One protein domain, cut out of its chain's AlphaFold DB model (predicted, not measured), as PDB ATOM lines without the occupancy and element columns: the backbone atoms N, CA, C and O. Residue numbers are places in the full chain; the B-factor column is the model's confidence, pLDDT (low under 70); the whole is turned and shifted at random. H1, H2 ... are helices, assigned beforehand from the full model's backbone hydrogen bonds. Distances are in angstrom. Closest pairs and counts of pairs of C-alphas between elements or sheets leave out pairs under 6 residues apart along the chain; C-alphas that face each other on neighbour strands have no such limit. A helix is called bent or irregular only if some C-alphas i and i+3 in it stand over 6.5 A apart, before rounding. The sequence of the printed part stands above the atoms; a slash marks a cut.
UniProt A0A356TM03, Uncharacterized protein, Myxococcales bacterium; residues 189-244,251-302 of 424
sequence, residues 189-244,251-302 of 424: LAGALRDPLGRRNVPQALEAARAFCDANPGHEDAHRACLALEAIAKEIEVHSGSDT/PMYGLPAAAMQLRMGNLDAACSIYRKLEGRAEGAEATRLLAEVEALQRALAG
ATOM      1  N   LEU A 189      93.076  60.542 122.057       82.38
ATOM      2  CA  LEU A 189      93.525  61.706 122.817       82.38
ATOM      3  C   LEU A 189      93.347  61.503 124.330       82.38
ATOM      4  O   LEU A 189      94.311  61.641 125.077       82.38
ATOM      5  N   ALA A 190      92.156  61.104 124.793       80.62
ATOM      6  CA  ALA A 190      91.912  60.827 126.211       80.62
ATOM      7  C   ALA A 190      92.861  59.746 126.756       80.62
ATOM      8  O   ALA A 190      93.363  59.865 127.873       80.62
ATOM      9  N   GLY A 191      93.152  58.712 125.960       78.75
ATOM     10  CA  GLY A 191      94.130  57.680 126.303       78.75
ATOM     11  C   GLY A 191      95.554  58.222 126.466       78.75
ATOM     12  O   GLY A 191      96.247  57.822 127.399       78.75
ATOM     13  N   ALA A 192      95.977  59.156 125.609       82.69
ATOM     14  CA  ALA A 192      97.296  59.784 125.687       82.69
ATOM     15  C   ALA A 192      97.446  60.719 126.901       82.69
ATOM     16  O   ALA A 192      98.535  60.822 127.464       82.69
ATOM     17  N   LEU A 193      96.362  61.385 127.316       82.69
ATOM     18  CA  LEU A 193      96.382  62.364 128.408       82.69
ATOM     19  C   LEU A 193      96.143  61.758 129.795       82.69
ATOM     20  O   LEU A 193      96.624  62.312 130.783       82.69
ATOM     21  N   ARG A 194      95.418  60.634 129.896       77.88
ATOM     22  CA  ARG A 194      95.056  60.026 131.190       77.88
ATOM     23  C   ARG A 194      96.264  59.658 132.037       77.88
ATOM     24  O   ARG A 194      96.352  60.130 133.158       77.88
ATOM     25  N   ASP A 195      97.208  58.889 131.500       71.94
ATOM     26  CA  ASP A 195      98.381  58.431 132.263       71.94
ATOM     27  C   ASP A 195      99.226  59.590 132.841       71.94
ATOM     28  O   ASP A 195      99.482  59.597 134.047       71.94
ATOM     29  N   PRO A 196      99.632  60.616 132.064       73.19
ATOM     30  CA  PRO A 196     100.402  61.722 132.627       73.19
ATOM     31  C   PRO A 196      99.591  62.604 133.591       73.19
ATOM     32  O   PRO A 196     100.141  63.043 134.602       73.19
ATOM     33  N   LEU A 197      98.294  62.833 133.346       72.94
ATOM     34  CA  LEU A 197      97.445  63.597 134.272       72.94
ATOM     35  C   LEU A 197      97.120  62.819 135.552       72.94
ATOM     36  O   LEU A 197      97.136  63.402 136.634       72.94
ATOM     37  N   GLY A 198      96.921  61.504 135.462       60.56
ATOM     38  CA  GLY A 198      96.785  60.601 136.608       60.56
ATOM     39  C   GLY A 198      98.047  60.583 137.473       60.56
ATOM     40  O   GLY A 198      97.966  60.570 138.701       60.56
ATOM     41  N   ARG A 199      99.221  60.716 136.839       64.19
ATOM     42  CA  ARG A 199     100.520  60.944 137.500       64.19
ATOM     43  C   ARG A 199     100.781  62.398 137.901       64.19
ATOM     44  O   ARG A 199     101.863  62.689 138.406       64.19
ATOM     45  N   ARG A 200      99.817  63.305 137.703       63.72
ATOM     46  CA  ARG A 200      99.883  64.729 138.098       63.72
ATOM     47  C   ARG A 200     101.029  65.484 137.439       63.72
ATOM     48  O   ARG A 200     101.578  66.431 137.992       63.72
ATOM     49  N   ASN A 201     101.402  65.051 136.246       68.50
ATOM     50  CA  ASN A 201     102.498  65.626 135.499       68.50
ATOM     51  C   ASN A 201     101.930  66.442 134.340       68.50
ATOM     52  O   ASN A 201     101.905  65.986 133.198       68.50
ATOM     53  N   VAL A 202     101.448  67.650 134.651       80.69
ATOM     54  CA  VAL A 202     100.929  68.597 133.649       80.69
ATOM     55  C   VAL A 202     101.957  68.864 132.534       80.69
ATOM     56  O   VAL A 202     101.560  68.811 131.371       80.69
ATOM     57  N   PRO A 203     103.268  69.046 132.815       81.00
ATOM     58  CA  PRO A 203     104.276  69.148 131.756       81.00
ATOM     59  C   PRO A 203     104.318  67.928 130.824       81.00
ATOM     60  O   PRO A 203     104.317  68.081 129.607       81.00
ATOM     61  N   GLN A 204     104.289  66.711 131.370       77.12
ATOM     62  CA  GLN A 204     104.280  65.489 130.558       77.12
ATOM     63  C   GLN A 204     102.951  65.291 129.816       77.12
ATOM     64  O   GLN A 204     102.940  64.757 128.708       77.12
ATOM     65  N   ALA A 205     101.832  65.737 130.389       84.06
ATOM     66  CA  ALA A 205     100.540  65.745 129.712       84.06
ATOM     67  C   ALA A 205     100.556  66.708 128.522       84.06
ATOM     68  O   ALA A 205     100.057  66.364 127.454       84.06
ATOM     69  N   LEU A 206     101.188  67.875 128.676       87.56
ATOM     70  CA  LEU A 206     101.392  68.832 127.595       87.56
ATOM     71  C   LEU A 206     102.290  68.260 126.489       87.56
ATOM     72  O   LEU A 206     101.970  68.390 125.310       87.56
ATOM     73  N   GLU A 207     103.387  67.586 126.839       88.38
ATOM     74  CA  GLU A 207     104.232  66.888 125.859       88.38
ATOM     75  C   GLU A 207     103.458  65.798 125.106       88.38
ATOM     76  O   GLU A 207     103.554  65.709 123.881       88.38
ATOM     77  N   ALA A 208     102.647  65.007 125.814       87.19
ATOM     78  CA  ALA A 208     101.799  63.983 125.211       87.19
ATOM     79  C   ALA A 208     100.738  64.590 124.277       87.19
ATOM     80  O   ALA A 208     100.534  64.085 123.171       87.19
ATOM     81  N   ALA A 209     100.107  65.698 124.680       88.25
ATOM     82  CA  ALA A 209      99.150  66.437 123.860       88.25
ATOM     83  C   ALA A 209      99.801  66.977 122.576       88.25
ATOM     84  O   ALA A 209      99.245  66.824 121.485       88.25
ATOM     85  N   ARG A 210     101.009  67.550 122.686       90.75
ATOM     86  CA  ARG A 210     101.782  68.067 121.546       90.75
ATOM     87  C   ARG A 210     102.177  66.955 120.583       90.75
ATOM     88  O   ARG A 210     101.912  67.068 119.392       90.75
ATOM     89  N   ALA A 211     102.700  65.843 121.097       89.25
ATOM     90  CA  ALA A 211     103.037  64.685 120.271       89.25
ATOM     91  C   ALA A 211     101.803  64.115 119.548       89.25
ATOM     92  O   ALA A 211     101.894  63.688 118.396       89.25
ATOM     93  N   PHE A 212     100.634  64.139 120.198       88.50
ATOM     94  CA  PHE A 212      99.376  63.728 119.581       88.50
ATOM     95  C   PHE A 212      98.908  64.705 118.491       88.50
ATOM     96  O   PHE A 212      98.467  64.250 117.435       88.50
ATOM     97  N   CYS A 213      99.028  66.019 118.718       88.38
ATOM     98  CA  CYS A 213      98.761  67.056 117.713       88.38
ATOM     99  C   CYS A 213      99.649  66.896 116.476       88.38
ATOM    100  O   CYS A 213      99.145  66.928 115.355       88.38
ATOM    101  N   ASP A 214     100.949  66.671 116.676       88.00
ATOM    102  CA  ASP A 214     101.914  66.490 115.590       88.00
ATOM    103  C   ASP A 214     101.601  65.236 114.759       88.00
ATOM    104  O   ASP A 214     101.721  65.239 113.533       88.00
ATOM    105  N   ALA A 215     101.156  64.162 115.421       88.12
ATOM    106  CA  ALA A 215     100.743  62.924 114.766       88.12
ATOM    107  C   ALA A 215      99.371  63.021 114.074       88.12
ATOM    108  O   ALA A 215      99.101  62.240 113.160       88.12
ATOM    109  N   ASN A 216      98.514  63.968 114.477       85.62
ATOM    110  CA  ASN A 216      97.161  64.153 113.942       85.62
ATOM    111  C   ASN A 216      96.892  65.624 113.560       85.62
ATOM    112  O   ASN A 216      96.062  66.287 114.197       85.62
ATOM    113  N   PRO A 217      97.547  66.150 112.506       79.88
ATOM    114  CA  PRO A 217      97.349  67.529 112.075       79.88
ATOM    115  C   PRO A 217      95.889  67.763 111.662       79.88
ATOM    116  O   PRO A 217      95.382  67.097 110.760       79.88
ATOM    117  N   GLY A 218      95.209  68.704 112.323       77.06
ATOM    118  CA  GLY A 218      93.793  69.021 112.087       77.06
ATOM    119  C   GLY A 218      92.815  68.448 113.118       77.06
ATOM    120  O   GLY A 218      91.614  68.668 112.991       77.06
ATOM    121  N   HIS A 219      93.295  67.749 114.152       82.31
ATOM    122  CA  HIS A 219      92.446  67.339 115.272       82.31
ATOM    123  C   HIS A 219      92.182  68.526 116.215       82.31
ATOM    124  O   HIS A 219      93.004  68.843 117.076       82.31
ATOM    125  N   GLU A 220      91.022  69.174 116.072       82.12
ATOM    126  CA  GLU A 220      90.670  70.404 116.805       82.12
ATOM    127  C   GLU A 220      90.719  70.231 118.335       82.12
ATOM    128  O   GLU A 220      91.343  71.045 119.017       82.12
ATOM    129  N   ASP A 221      90.177  69.131 118.875       80.44
ATOM    130  CA  ASP A 221      90.198  68.880 120.329       80.44
ATOM    131  C   ASP A 221      91.617  68.702 120.888       80.44
ATOM    132  O   ASP A 221      91.897  69.100 122.016       80.44
ATOM    133  N   ALA A 222      92.537  68.126 120.105       82.00
ATOM    134  CA  ALA A 222      93.920  67.944 120.534       82.00
ATOM    135  C   ALA A 222      94.630  69.298 120.626       82.00
ATOM    136  O   ALA A 222      95.331  69.568 121.600       82.00
ATOM    137  N   HIS A 223      94.386  70.175 119.646       83.94
ATOM    138  CA  HIS A 223      94.919  71.531 119.661       83.94
ATOM    139  C   HIS A 223      94.381  72.330 120.857       83.94
ATOM    140  O   HIS A 223      95.146  73.010 121.538       83.94
ATOM    141  N   ARG A 224      93.086  72.195 121.169       85.31
ATOM    142  CA  ARG A 224      92.483  72.806 122.362       85.31
ATOM    143  C   ARG A 224      93.048  72.251 123.664       85.31
ATOM    144  O   ARG A 224      93.388  73.038 124.538       85.31
ATOM    145  N   ALA A 225      93.216  70.936 123.775       84.81
ATOM    146  CA  ALA A 225      93.829  70.322 124.947       84.81
ATOM    147  C   ALA A 225      95.272  70.815 125.167       84.81
ATOM    148  O   ALA A 225      95.655  71.064 126.307       84.81
ATOM    149  N   CYS A 226      96.054  71.020 124.098       87.31
ATOM    150  CA  CYS A 226      97.372  71.657 124.195       87.31
ATOM    151  C   CYS A 226      97.287  73.072 124.775       87.31
ATOM    152  O   CYS A 226      97.996  73.367 125.731       87.31
ATOM    153  N   LEU A 227      96.419  73.929 124.225       87.31
ATOM    154  CA  LEU A 227      96.263  75.311 124.697       87.31
ATOM    155  C   LEU A 227      95.821  75.366 126.167       87.31
ATOM    156  O   LEU A 227      96.396  76.120 126.952       87.31
ATOM    157  N   ALA A 228      94.874  74.508 126.553       86.38
ATOM    158  CA  ALA A 228      94.421  74.388 127.932       86.38
ATOM    159  C   ALA A 228      95.560  73.958 128.868       86.38
ATOM    160  O   ALA A 228      95.788  74.575 129.908       86.38
ATOM    161  N   LEU A 229      96.334  72.934 128.488       88.19
ATOM    162  CA  LEU A 229      97.473  72.459 129.278       88.19
ATOM    163  C   LEU A 229      98.599  73.497 129.375       88.19
ATOM    164  O   LEU A 229      99.249  73.579 130.413       88.19
ATOM    165  N   GLU A 230      98.814  74.316 128.344       89.69
ATOM    166  CA  GLU A 230      99.748  75.449 128.393       89.69
ATOM    167  C   GLU A 230      99.281  76.529 129.371       89.69
ATOM    168  O   GLU A 230     100.080  77.014 130.178       89.69
ATOM    169  N   ALA A 231      97.994  76.882 129.337       85.31
ATOM    170  CA  ALA A 231      97.410  77.849 130.261       85.31
ATOM    171  C   ALA A 231      97.500  77.359 131.715       85.31
ATOM    172  O   ALA A 231      97.953  78.102 132.585       85.31
ATOM    173  N   ILE A 232      97.159  76.090 131.961       85.81
ATOM    174  CA  ILE A 232      97.248  75.441 133.275       85.81
ATOM    175  C   ILE A 232      98.701  75.378 133.763       85.81
ATOM    176  O   ILE A 232      98.974  75.694 134.919       85.81
ATOM    177  N   ALA A 233      99.649  74.992 132.905       85.00
ATOM    178  CA  ALA A 233     101.063  74.932 133.276       85.00
ATOM    179  C   ALA A 233     101.605  76.316 133.664       85.00
ATOM    180  O   ALA A 233     102.299  76.440 134.674       85.00
ATOM    181  N   LYS A 234     101.239  77.354 132.903       85.06
ATOM    182  CA  LYS A 234     101.608  78.740 133.200       85.06
ATOM    183  C   LYS A 234     101.016  79.210 134.527       85.06
ATOM    184  O   LYS A 234     101.713  79.857 135.298       85.06
ATOM    185  N   GLU A 235      99.761  78.877 134.801       83.38
ATOM    186  CA  GLU A 235      99.095  79.233 136.055       83.38
ATOM    187  C   GLU A 235      99.780  78.585 137.268       83.38
ATOM    188  O   GLU A 235     100.073  79.251 138.262       83.38
ATOM    189  N   ILE A 236     100.119  77.296 137.158       76.31
ATOM    190  CA  ILE A 236     100.904  76.591 138.179       76.31
ATOM    191  C   ILE A 236     102.251  77.293 138.387       76.31
ATOM    192  O   ILE A 236     102.655  77.495 139.530       76.31
ATOM    193  N   GLU A 237     102.946  77.683 137.318       79.50
ATOM    194  CA  GLU A 237     104.249  78.356 137.393       79.50
ATOM    195  C   GLU A 237     104.161  79.747 138.042       79.50
ATOM    196  O   GLU A 237     104.951  80.054 138.937       79.50
ATOM    197  N   VAL A 238     103.174  80.566 137.659       77.12
ATOM    198  CA  VAL A 238     102.935  81.908 138.226       77.12
ATOM    199  C   VAL A 238     102.746  81.836 139.740       77.12
ATOM    200  O   VAL A 238     103.331  82.629 140.481       77.12
ATOM    201  N   HIS A 239     101.989  80.844 140.206       68.06
ATOM    202  CA  HIS A 239     101.705  80.654 141.625       68.06
ATOM    203  C   HIS A 239     102.709  79.753 142.355       68.06
ATOM    204  O   HIS A 239     102.627  79.619 143.571       68.06
ATOM    205  N   SER A 240     103.716  79.217 141.658       58.91
ATOM    206  CA  SER A 240     104.836  78.497 142.284       58.91
ATOM    207  C   SER A 240     105.825  79.441 142.988       58.91
ATOM    208  O   SER A 240     106.628  78.990 143.801       58.91
ATOM    209  N   GLY A 241     105.803  80.744 142.666       46.47
ATOM    210  CA  GLY A 241     106.721  81.755 143.213       46.47
ATOM    211  C   GLY A 241     106.179  82.579 144.388       46.47
ATOM    212  O   GLY A 241     106.972  83.138 145.150       46.47
ATOM    213  N   SER A 242     104.854  82.646 144.572       45.72
ATOM    214  CA  SER A 242     104.211  83.389 145.673       45.72
ATOM    215  C   SER A 242     104.486  82.803 147.065       45.72
ATOM    216  O   SER A 242     104.259  83.487 148.060       45.72
ATOM    217  N   ASP A 243     105.061  81.601 147.129       42.75
ATOM    218  CA  ASP A 243     105.460  80.908 148.362       42.75
ATOM    219  C   ASP A 243     106.800  81.397 148.950       42.75
ATOM    220  O   ASP A 243     107.206  80.965 150.026       42.75
ATOM    221  N   THR A 244     107.532  82.303 148.286       36.41
ATOM    222  CA  THR A 244     108.944  82.566 148.647       36.41
ATOM    223  C   THR A 244     109.204  83.785 149.529       36.41
ATOM    224  O   THR A 244     110.313  83.938 150.045       36.41
ATOM    225  N   PRO A 251      96.117  82.240 154.495       37.78
ATOM    226  CA  PRO A 251      95.284  81.178 153.960       37.78
ATOM    227  C   PRO A 251      95.184  81.326 152.434       37.78
ATOM    228  O   PRO A 251      94.783  82.375 151.931       37.78
ATOM    229  N   MET A 252      95.590  80.276 151.716       51.59
ATOM    230  CA  MET A 252      95.484  80.190 150.261       51.59
ATOM    231  C   MET A 252      94.002  80.234 149.880       51.59
ATOM    232  O   MET A 252      93.264  79.268 150.067       51.59
ATOM    233  N   TYR A 253      93.570  81.376 149.364       51.97
ATOM    234  CA  TYR A 253      92.257  81.592 148.769       51.97
ATOM    235  C   TYR A 253      92.460  82.107 147.348       51.97
ATOM    236  O   TYR A 253      93.534  82.611 147.032       51.97
ATOM    237  N   GLY A 254      91.435  82.029 146.505       67.31
ATOM    238  CA  GLY A 254      91.538  82.607 145.166       67.31
ATOM    239  C   GLY A 254      92.285  81.723 144.177       67.31
ATOM    240  O   GLY A 254      92.325  80.496 144.317       67.31
ATOM    241  N   LEU A 255      92.870  82.372 143.176       69.94
ATOM    242  CA  LEU A 255      93.642  81.732 142.107       69.94
ATOM    243  C   LEU A 255      94.784  80.820 142.619       69.94
ATOM    244  O   LEU A 255      94.869  79.684 142.147       69.94
ATOM    245  N   PRO A 256      95.570  81.184 143.661       68.50
ATOM    246  CA  PRO A 256      96.610  80.301 144.207       68.50
ATOM    247  C   PRO A 256      96.083  78.947 144.706       68.50
ATOM    248  O   PRO A 256      96.720  77.906 144.522       68.50
ATOM    249  N   ALA A 257      94.896  78.930 145.320       65.81
ATOM    250  CA  ALA A 257      94.281  77.694 145.796       65.81
ATOM    251  C   ALA A 257      93.849  76.794 144.628       65.81
ATOM    252  O   ALA A 257      94.020  75.576 144.703       65.81
ATOM    253  N   ALA A 258      93.337  77.383 143.542       70.25
ATOM    254  CA  ALA A 258      92.984  76.657 142.326       70.25
ATOM    255  C   ALA A 258      94.230  76.104 141.614       70.25
ATOM    256  O   ALA A 258      94.268  74.918 141.287       70.25
ATOM    257  N   ALA A 259      95.288  76.910 141.479       74.19
ATOM    258  CA  ALA A 259      96.573  76.493 140.916       74.19
ATOM    259  C   ALA A 259      97.176  75.296 141.672       74.19
ATOM    260  O   ALA A 259      97.697  74.354 141.068       74.19
ATOM    261  N   MET A 260      97.033  75.263 143.001       70.44
ATOM    262  CA  MET A 260      97.451  74.111 143.795       70.44
ATOM    263  C   MET A 260      96.613  72.852 143.513       70.44
ATOM    264  O   MET A 260      97.174  71.758 143.452       70.44
ATOM    265  N   GLN A 261      95.297  72.970 143.294       69.88
ATOM    266  CA  GLN A 261      94.477  71.823 142.873       69.88
ATOM    267  C   GLN A 261      94.891  71.308 141.489       69.88
ATOM    268  O   GLN A 261      94.991  70.094 141.295       69.88
ATOM    269  N   LEU A 262      95.222  72.211 140.560       73.56
ATOM    270  CA  LEU A 262      95.737  71.860 139.233       73.56
ATOM    271  C   LEU A 262      97.066  71.106 139.316       73.56
ATOM    272  O   LEU A 262      97.215  70.054 138.693       73.56
ATOM    273  N   ARG A 263      98.001  71.567 140.156       70.56
ATOM    274  CA  ARG A 263      99.261  70.856 140.435       70.56
ATOM    275  C   ARG A 263      99.024  69.452 140.999       70.56
ATOM    276  O   ARG A 263      99.787  68.533 140.720       70.56
ATOM    277  N   MET A 264      97.957  69.271 141.769       64.44
ATOM    278  CA  MET A 264      97.573  67.976 142.338       64.44
ATOM    279  C   MET A 264      96.789  67.085 141.362       64.44
ATOM    280  O   MET A 264      96.397  65.979 141.738       64.44
ATOM    281  N   GLY A 265      96.564  67.533 140.122       67.88
ATOM    282  CA  GLY A 265      95.769  66.822 139.117       67.88
ATOM    283  C   GLY A 265      94.272  66.776 139.440       67.88
ATOM    284  O   GLY A 265      93.547  65.961 138.870       67.88
ATOM    285  N   ASN A 266      93.799  67.619 140.362       69.50
ATOM    286  CA  ASN A 266      92.404  67.666 140.784       69.50
ATOM    287  C   ASN A 266      91.640  68.751 140.013       69.50
ATOM    288  O   ASN A 266      91.393  69.846 140.521       69.50
ATOM    289  N   LEU A 267      91.290  68.432 138.766       74.75
ATOM    290  CA  LEU A 267      90.577  69.351 137.871       74.75
ATOM    291  C   LEU A 267      89.205  69.753 138.441       74.75
ATOM    292  O   LEU A 267      88.847  70.925 138.393       74.75
ATOM    293  N   ASP A 268      88.487  68.818 139.070       67.38
ATOM    294  CA  ASP A 268      87.145  69.058 139.622       67.38
ATOM    295  C   ASP A 268      87.183  70.088 140.769       67.38
ATOM    296  O   ASP A 268      86.382  71.028 140.814       67.38
ATOM    297  N   ALA A 269      88.155  69.961 141.679       63.66
ATOM    298  CA  ALA A 269      88.334  70.931 142.759       63.66
ATOM    299  C   ALA A 269      88.823  72.290 142.245       63.66
ATOM    300  O   ALA A 269      88.395  73.319 142.771       63.66
ATOM    301  N   ALA A 270      89.676  72.317 141.217       70.88
ATOM    302  CA  ALA A 270      90.091  73.564 140.579       70.88
ATOM    303  C   ALA A 270      88.888  74.301 139.964       70.88
ATOM    304  O   ALA A 270      88.694  75.480 140.256       70.88
ATOM    305  N   CYS A 271      88.027  73.601 139.212       74.25
ATOM    306  CA  CYS A 271      86.790  74.161 138.656       74.25
ATOM    307  C   CYS A 271      85.888  74.759 139.740       74.25
ATOM    308  O   CYS A 271      85.423  75.889 139.604       74.25
ATOM    309  N   SER A 272      85.669  74.035 140.843       67.94
ATOM    310  CA  SER A 272      84.854  74.549 141.951       67.94
ATOM    311  C   SER A 272      85.441  75.821 142.567       67.94
ATOM    312  O   SER A 272      84.696  76.732 142.915       67.94
ATOM    313  N   ILE A 273      86.766  75.920 142.695       68.88
ATOM    314  CA  ILE A 273      87.392  77.142 143.205       68.88
ATOM    315  C   ILE A 273      87.217  78.281 142.199       68.88
ATOM    316  O   ILE A 273      86.792  79.357 142.607       68.88
ATOM    317  N   TYR A 274      87.471  78.060 140.906       78.25
ATOM    318  CA  TYR A 274      87.320  79.106 139.893       78.25
ATOM    319  C   TYR A 274      85.887  79.644 139.795       78.25
ATOM    320  O   TYR A 274      85.703  80.860 139.755       78.25
ATOM    321  N   ARG A 275      84.867  78.778 139.868       77.06
ATOM    322  CA  ARG A 275      83.452  79.195 139.910       77.06
ATOM    323  C   ARG A 275      83.146  80.098 141.108       77.06
ATOM    324  O   ARG A 275      82.495  81.125 140.962       77.06
ATOM    325  N   LYS A 276      83.713  79.817 142.285       69.75
ATOM    326  CA  LYS A 276      83.546  80.666 143.487       69.75
ATOM    327  C   LYS A 276      84.214  82.037 143.389       69.75
ATOM    328  O   LYS A 276      83.931  82.921 144.209       69.75
ATOM    329  N   LEU A 277      85.130  82.207 142.442       74.12
ATOM    330  CA  LEU A 277      85.792  83.480 142.163       74.12
ATOM    331  C   LEU A 277      85.053  84.297 141.106       74.12
ATOM    332  O   LEU A 277      85.343  85.488 140.968       74.12
ATOM    333  N   GLU A 278      84.067  83.709 140.428       71.31
ATOM    334  CA  GLU A 278      83.196  84.413 139.498       71.31
ATOM    335  C   GLU A 278      82.493  85.580 140.219       71.31
ATOM    336  O   GLU A 278      81.933  85.440 141.309       71.31
ATOM    337  N   GLY A 279      82.606  86.787 139.658       62.91
ATOM    338  CA  GLY A 279      82.089  88.017 140.273       62.91
ATOM    339  C   GLY A 279      82.974  88.656 141.355       62.91
ATOM    340  O   GLY A 279      82.572  89.660 141.945       62.91
ATOM    341  N   ARG A 280      84.181  88.132 141.617       72.56
ATOM    342  CA  ARG A 280      85.197  88.784 142.471       72.56
ATOM    343  C   ARG A 280      86.214  89.569 141.634       72.56
ATOM    344  O   ARG A 280      86.187  89.524 140.409       72.56
ATOM    345  N   ALA A 281      87.141  90.276 142.290       62.28
ATOM    346  CA  ALA A 281      88.204  91.038 141.614       62.28
ATOM    347  C   ALA A 281      89.075  90.173 140.676       62.28
ATOM    348  O   ALA A 281      89.535  90.652 139.646       62.28
ATOM    349  N   GLU A 282      89.243  88.889 141.008       67.94
ATOM    350  CA  GLU A 282      89.960  87.878 140.213       67.94
ATOM    351  C   GLU A 282      89.049  87.140 139.209       67.94
ATOM    352  O   GLU A 282      89.490  86.226 138.518       67.94
ATOM    353  N   GLY A 283      87.768  87.514 139.123       73.19
ATOM    354  CA  GLY A 283      86.738  86.737 138.438       73.19
ATOM    355  C   GLY A 283      86.964  86.576 136.940       73.19
ATOM    356  O   GLY A 283      86.745  85.492 136.426       73.19
ATOM    357  N   ALA A 284      87.465  87.599 136.241       75.50
ATOM    358  CA  ALA A 284      87.722  87.497 134.800       75.50
ATOM    359  C   ALA A 284      88.809  86.457 134.474       75.50
ATOM    360  O   ALA A 284      88.672  85.679 133.529       75.50
ATOM    361  N   GLU A 285      89.867  86.418 135.285       78.81
ATOM    362  CA  GLU A 285      90.951  85.448 135.140       78.81
ATOM    363  C   GLU A 285      90.493  84.047 135.560       78.81
ATOM    364  O   GLU A 285      90.755  83.070 134.862       78.81
ATOM    365  N   ALA A 286      89.717  83.952 136.645       77.25
ATOM    366  CA  ALA A 286      89.122  82.699 137.091       77.25
ATOM    367  C   ALA A 286      88.157  82.102 136.055       77.25
ATOM    368  O   ALA A 286      88.217  80.904 135.804       77.25
ATOM    369  N   THR A 287      87.312  82.913 135.409       80.94
ATOM    370  CA  THR A 287      86.409  82.463 134.336       80.94
ATOM    371  C   THR A 287      87.193  81.959 133.124       80.94
ATOM    372  O   THR A 287      86.842  80.928 132.551       80.94
ATOM    373  N   ARG A 288      88.284  82.640 132.752       86.62
ATOM    374  CA  ARG A 288      89.175  82.200 131.670       86.62
ATOM    375  C   ARG A 288      89.788  80.835 131.982       86.62
ATOM    376  O   ARG A 288      89.703  79.929 131.163       86.62
ATOM    377  N   LEU A 289      90.373  80.679 133.169       85.50
ATOM    378  CA  LEU A 289      91.007  79.428 133.593       85.50
ATOM    379  C   LEU A 289      89.991  78.299 133.790       85.50
ATOM    380  O   LEU A 289      90.283  77.162 133.431       85.50
ATOM    381  N   LEU A 290      88.786  78.601 134.279       84.19
ATOM    382  CA  LEU A 290      87.687  77.642 134.366       84.19
ATOM    383  C   LEU A 290      87.382  77.021 132.999       84.19
ATOM    384  O   LEU A 290      87.305  75.799 132.899       84.19
ATOM    385  N   ALA A 291      87.277  77.839 131.948       85.44
ATOM    386  CA  ALA A 291      87.008  77.353 130.597       85.44
ATOM    387  C   ALA A 291      88.101  76.392 130.093       85.44
ATOM    388  O   ALA A 291      87.788  75.375 129.472       85.44
ATOM    389  N   GLU A 292      89.372  76.665 130.403       88.81
ATOM    390  CA  GLU A 292      90.493  75.790 130.030       88.81
ATOM    391  C   GLU A 292      90.453  74.447 130.782       88.81
ATOM    392  O   GLU A 292      90.690  73.385 130.200       88.81
ATOM    393  N   VAL A 293      90.110  74.461 132.072       84.50
ATOM    394  CA  VAL A 293      89.993  73.229 132.868       84.50
ATOM    395  C   VAL A 293      88.792  72.391 132.419       84.50
ATOM    396  O   VAL A 293      88.919  71.173 132.271       84.50
ATOM    397  N   GLU A 294      87.656  73.023 132.118       83.75
ATOM    398  CA  GLU A 294      86.471  72.346 131.578       83.75
ATOM    399  C   GLU A 294      86.721  71.779 130.171       83.75
ATOM    400  O   GLU A 294      86.275  70.673 129.853       83.75
ATOM    401  N   ALA A 295      87.480  72.486 129.328       83.25
ATOM    402  CA  ALA A 295      87.923  71.978 128.031       83.25
ATOM    403  C   ALA A 295      88.760  70.696 128.182       83.25
ATOM    404  O   ALA A 295      88.538  69.715 127.466       83.25
ATOM    405  N   LEU A 296      89.677  70.667 129.152       84.06
ATOM    406  CA  LEU A 296      90.481  69.484 129.449       84.06
ATOM    407  C   LEU A 296      89.630  68.323 129.994       84.06
ATOM    408  O   LEU A 296      89.850  67.172 129.611       84.06
ATOM    409  N   GLN A 297      88.634  68.601 130.842       82.06
ATOM    410  CA  GLN A 297      87.693  67.586 131.335       82.06
ATOM    411  C   GLN A 297      86.878  66.959 130.192       82.06
ATOM    412  O   GLN A 297      86.800  65.730 130.114       82.06
ATOM    413  N   ARG A 298      86.352  67.769 129.260       78.62
ATOM    414  CA  ARG A 298      85.641  67.272 128.062       78.62
ATOM    415  C   ARG A 298      86.543  66.400 127.190       78.62
ATOM    416  O   ARG A 298      86.162  65.283 126.833       78.62
ATOM    417  N   ALA A 299      87.783  66.833 126.951       81.19
ATOM    418  CA  ALA A 299      88.759  66.045 126.199       81.19
ATOM    419  C   ALA A 299      89.034  64.670 126.847       81.19
ATOM    420  O   ALA A 299      89.144  63.663 126.144       81.19
ATOM    421  N   LEU A 300      89.093  64.595 128.184       77.88
ATOM    422  CA  LEU A 300      89.283  63.343 128.937       77.88
ATOM    423  C   LEU A 300      88.050  62.428 128.956       77.88
ATOM    424  O   LEU A 300      88.195  61.197 129.051       77.88
ATOM    425  N   ALA A 301      86.860  63.020 128.863       72.12
ATOM    426  CA  ALA A 301      85.596  62.318 128.676       72.12
ATOM    427  C   ALA A 301      85.420  61.804 127.233       72.12
ATOM    428  O   ALA A 301      84.617  60.904 126.995       72.12
ATOM    429  N   GLY A 302      86.217  62.308 126.281       69.12
ATOM    430  CA  GLY A 302      86.050  62.025 124.853       69.12
ATOM    431  C   GLY A 302      84.879  62.791 124.236       69.12
ATOM    432  O   GLY A 302      84.355  62.381 123.202       69.12
TER     433      GLY A 302
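This is residues 189 to 244 and 251 to 302 of the 424 residues of an uncharacterized protein of Myxococcales bacterium (UniProt A0A356TM03). What does the domain look like? Two long helices, H3 and H6, cross in the middle. The hairpin of H1 and H2 packs by H2 along H3 and by H1 on the end of H6, while the hairpin of H4 and H5 packs by H5 along H6 and by H4 on the later part of H3. What is it made of? The printed part has 108 residues with six named helices, H1 to H6 in chain order, and no named strand, and its class is all helix. It is compact, with a radius of gyration of the C-alphas of 13.6 A and spans of 42 by 28 by 18 A.

Where do the first helices lie? H1, residues 189 to 198, begins with C-alpha 189 at (93.525, 61.706, 122.817); it is irregular, but only just: C-alphas 192 and 195 are 6.8 A apart. H2 is residues 202 to 215, and H3, residues 220 to 239, is 29.0 A long. What follows? H4 is residues 255 to 263, H5 residues 267 to 277, and H6, residues 283 to 301, runs 26.3 A to C-alpha 301 at (85.596, 62.318, 128.676).

How do H3 and H6 meet? They touch at a steep tilt of 47 degrees, closest at the C-alphas of Ala 228 and Glu 292, 4.7 A. What touches them? H2 touches H3 at a shallow tilt of 24 degrees, closest C-alphas Ala 209 and Cys 226, 5.5 A; H5 touches H6 at 23 degrees, also shallow, closest C-alphas Tyr 274 and Ala 286, 4.9 A. Are the backbones helical? Each O i to N i+4 pair is within hydrogen-bond range in H2 to H6, and 4 of 6 in H1.

Is there a cut? Residues 245 to 250 are not printed, and C-alphas 244 and 251 are 14.7 A apart. Where is confidence low? 30 residues are under 70, among them 239 to 244 and 251 to 257.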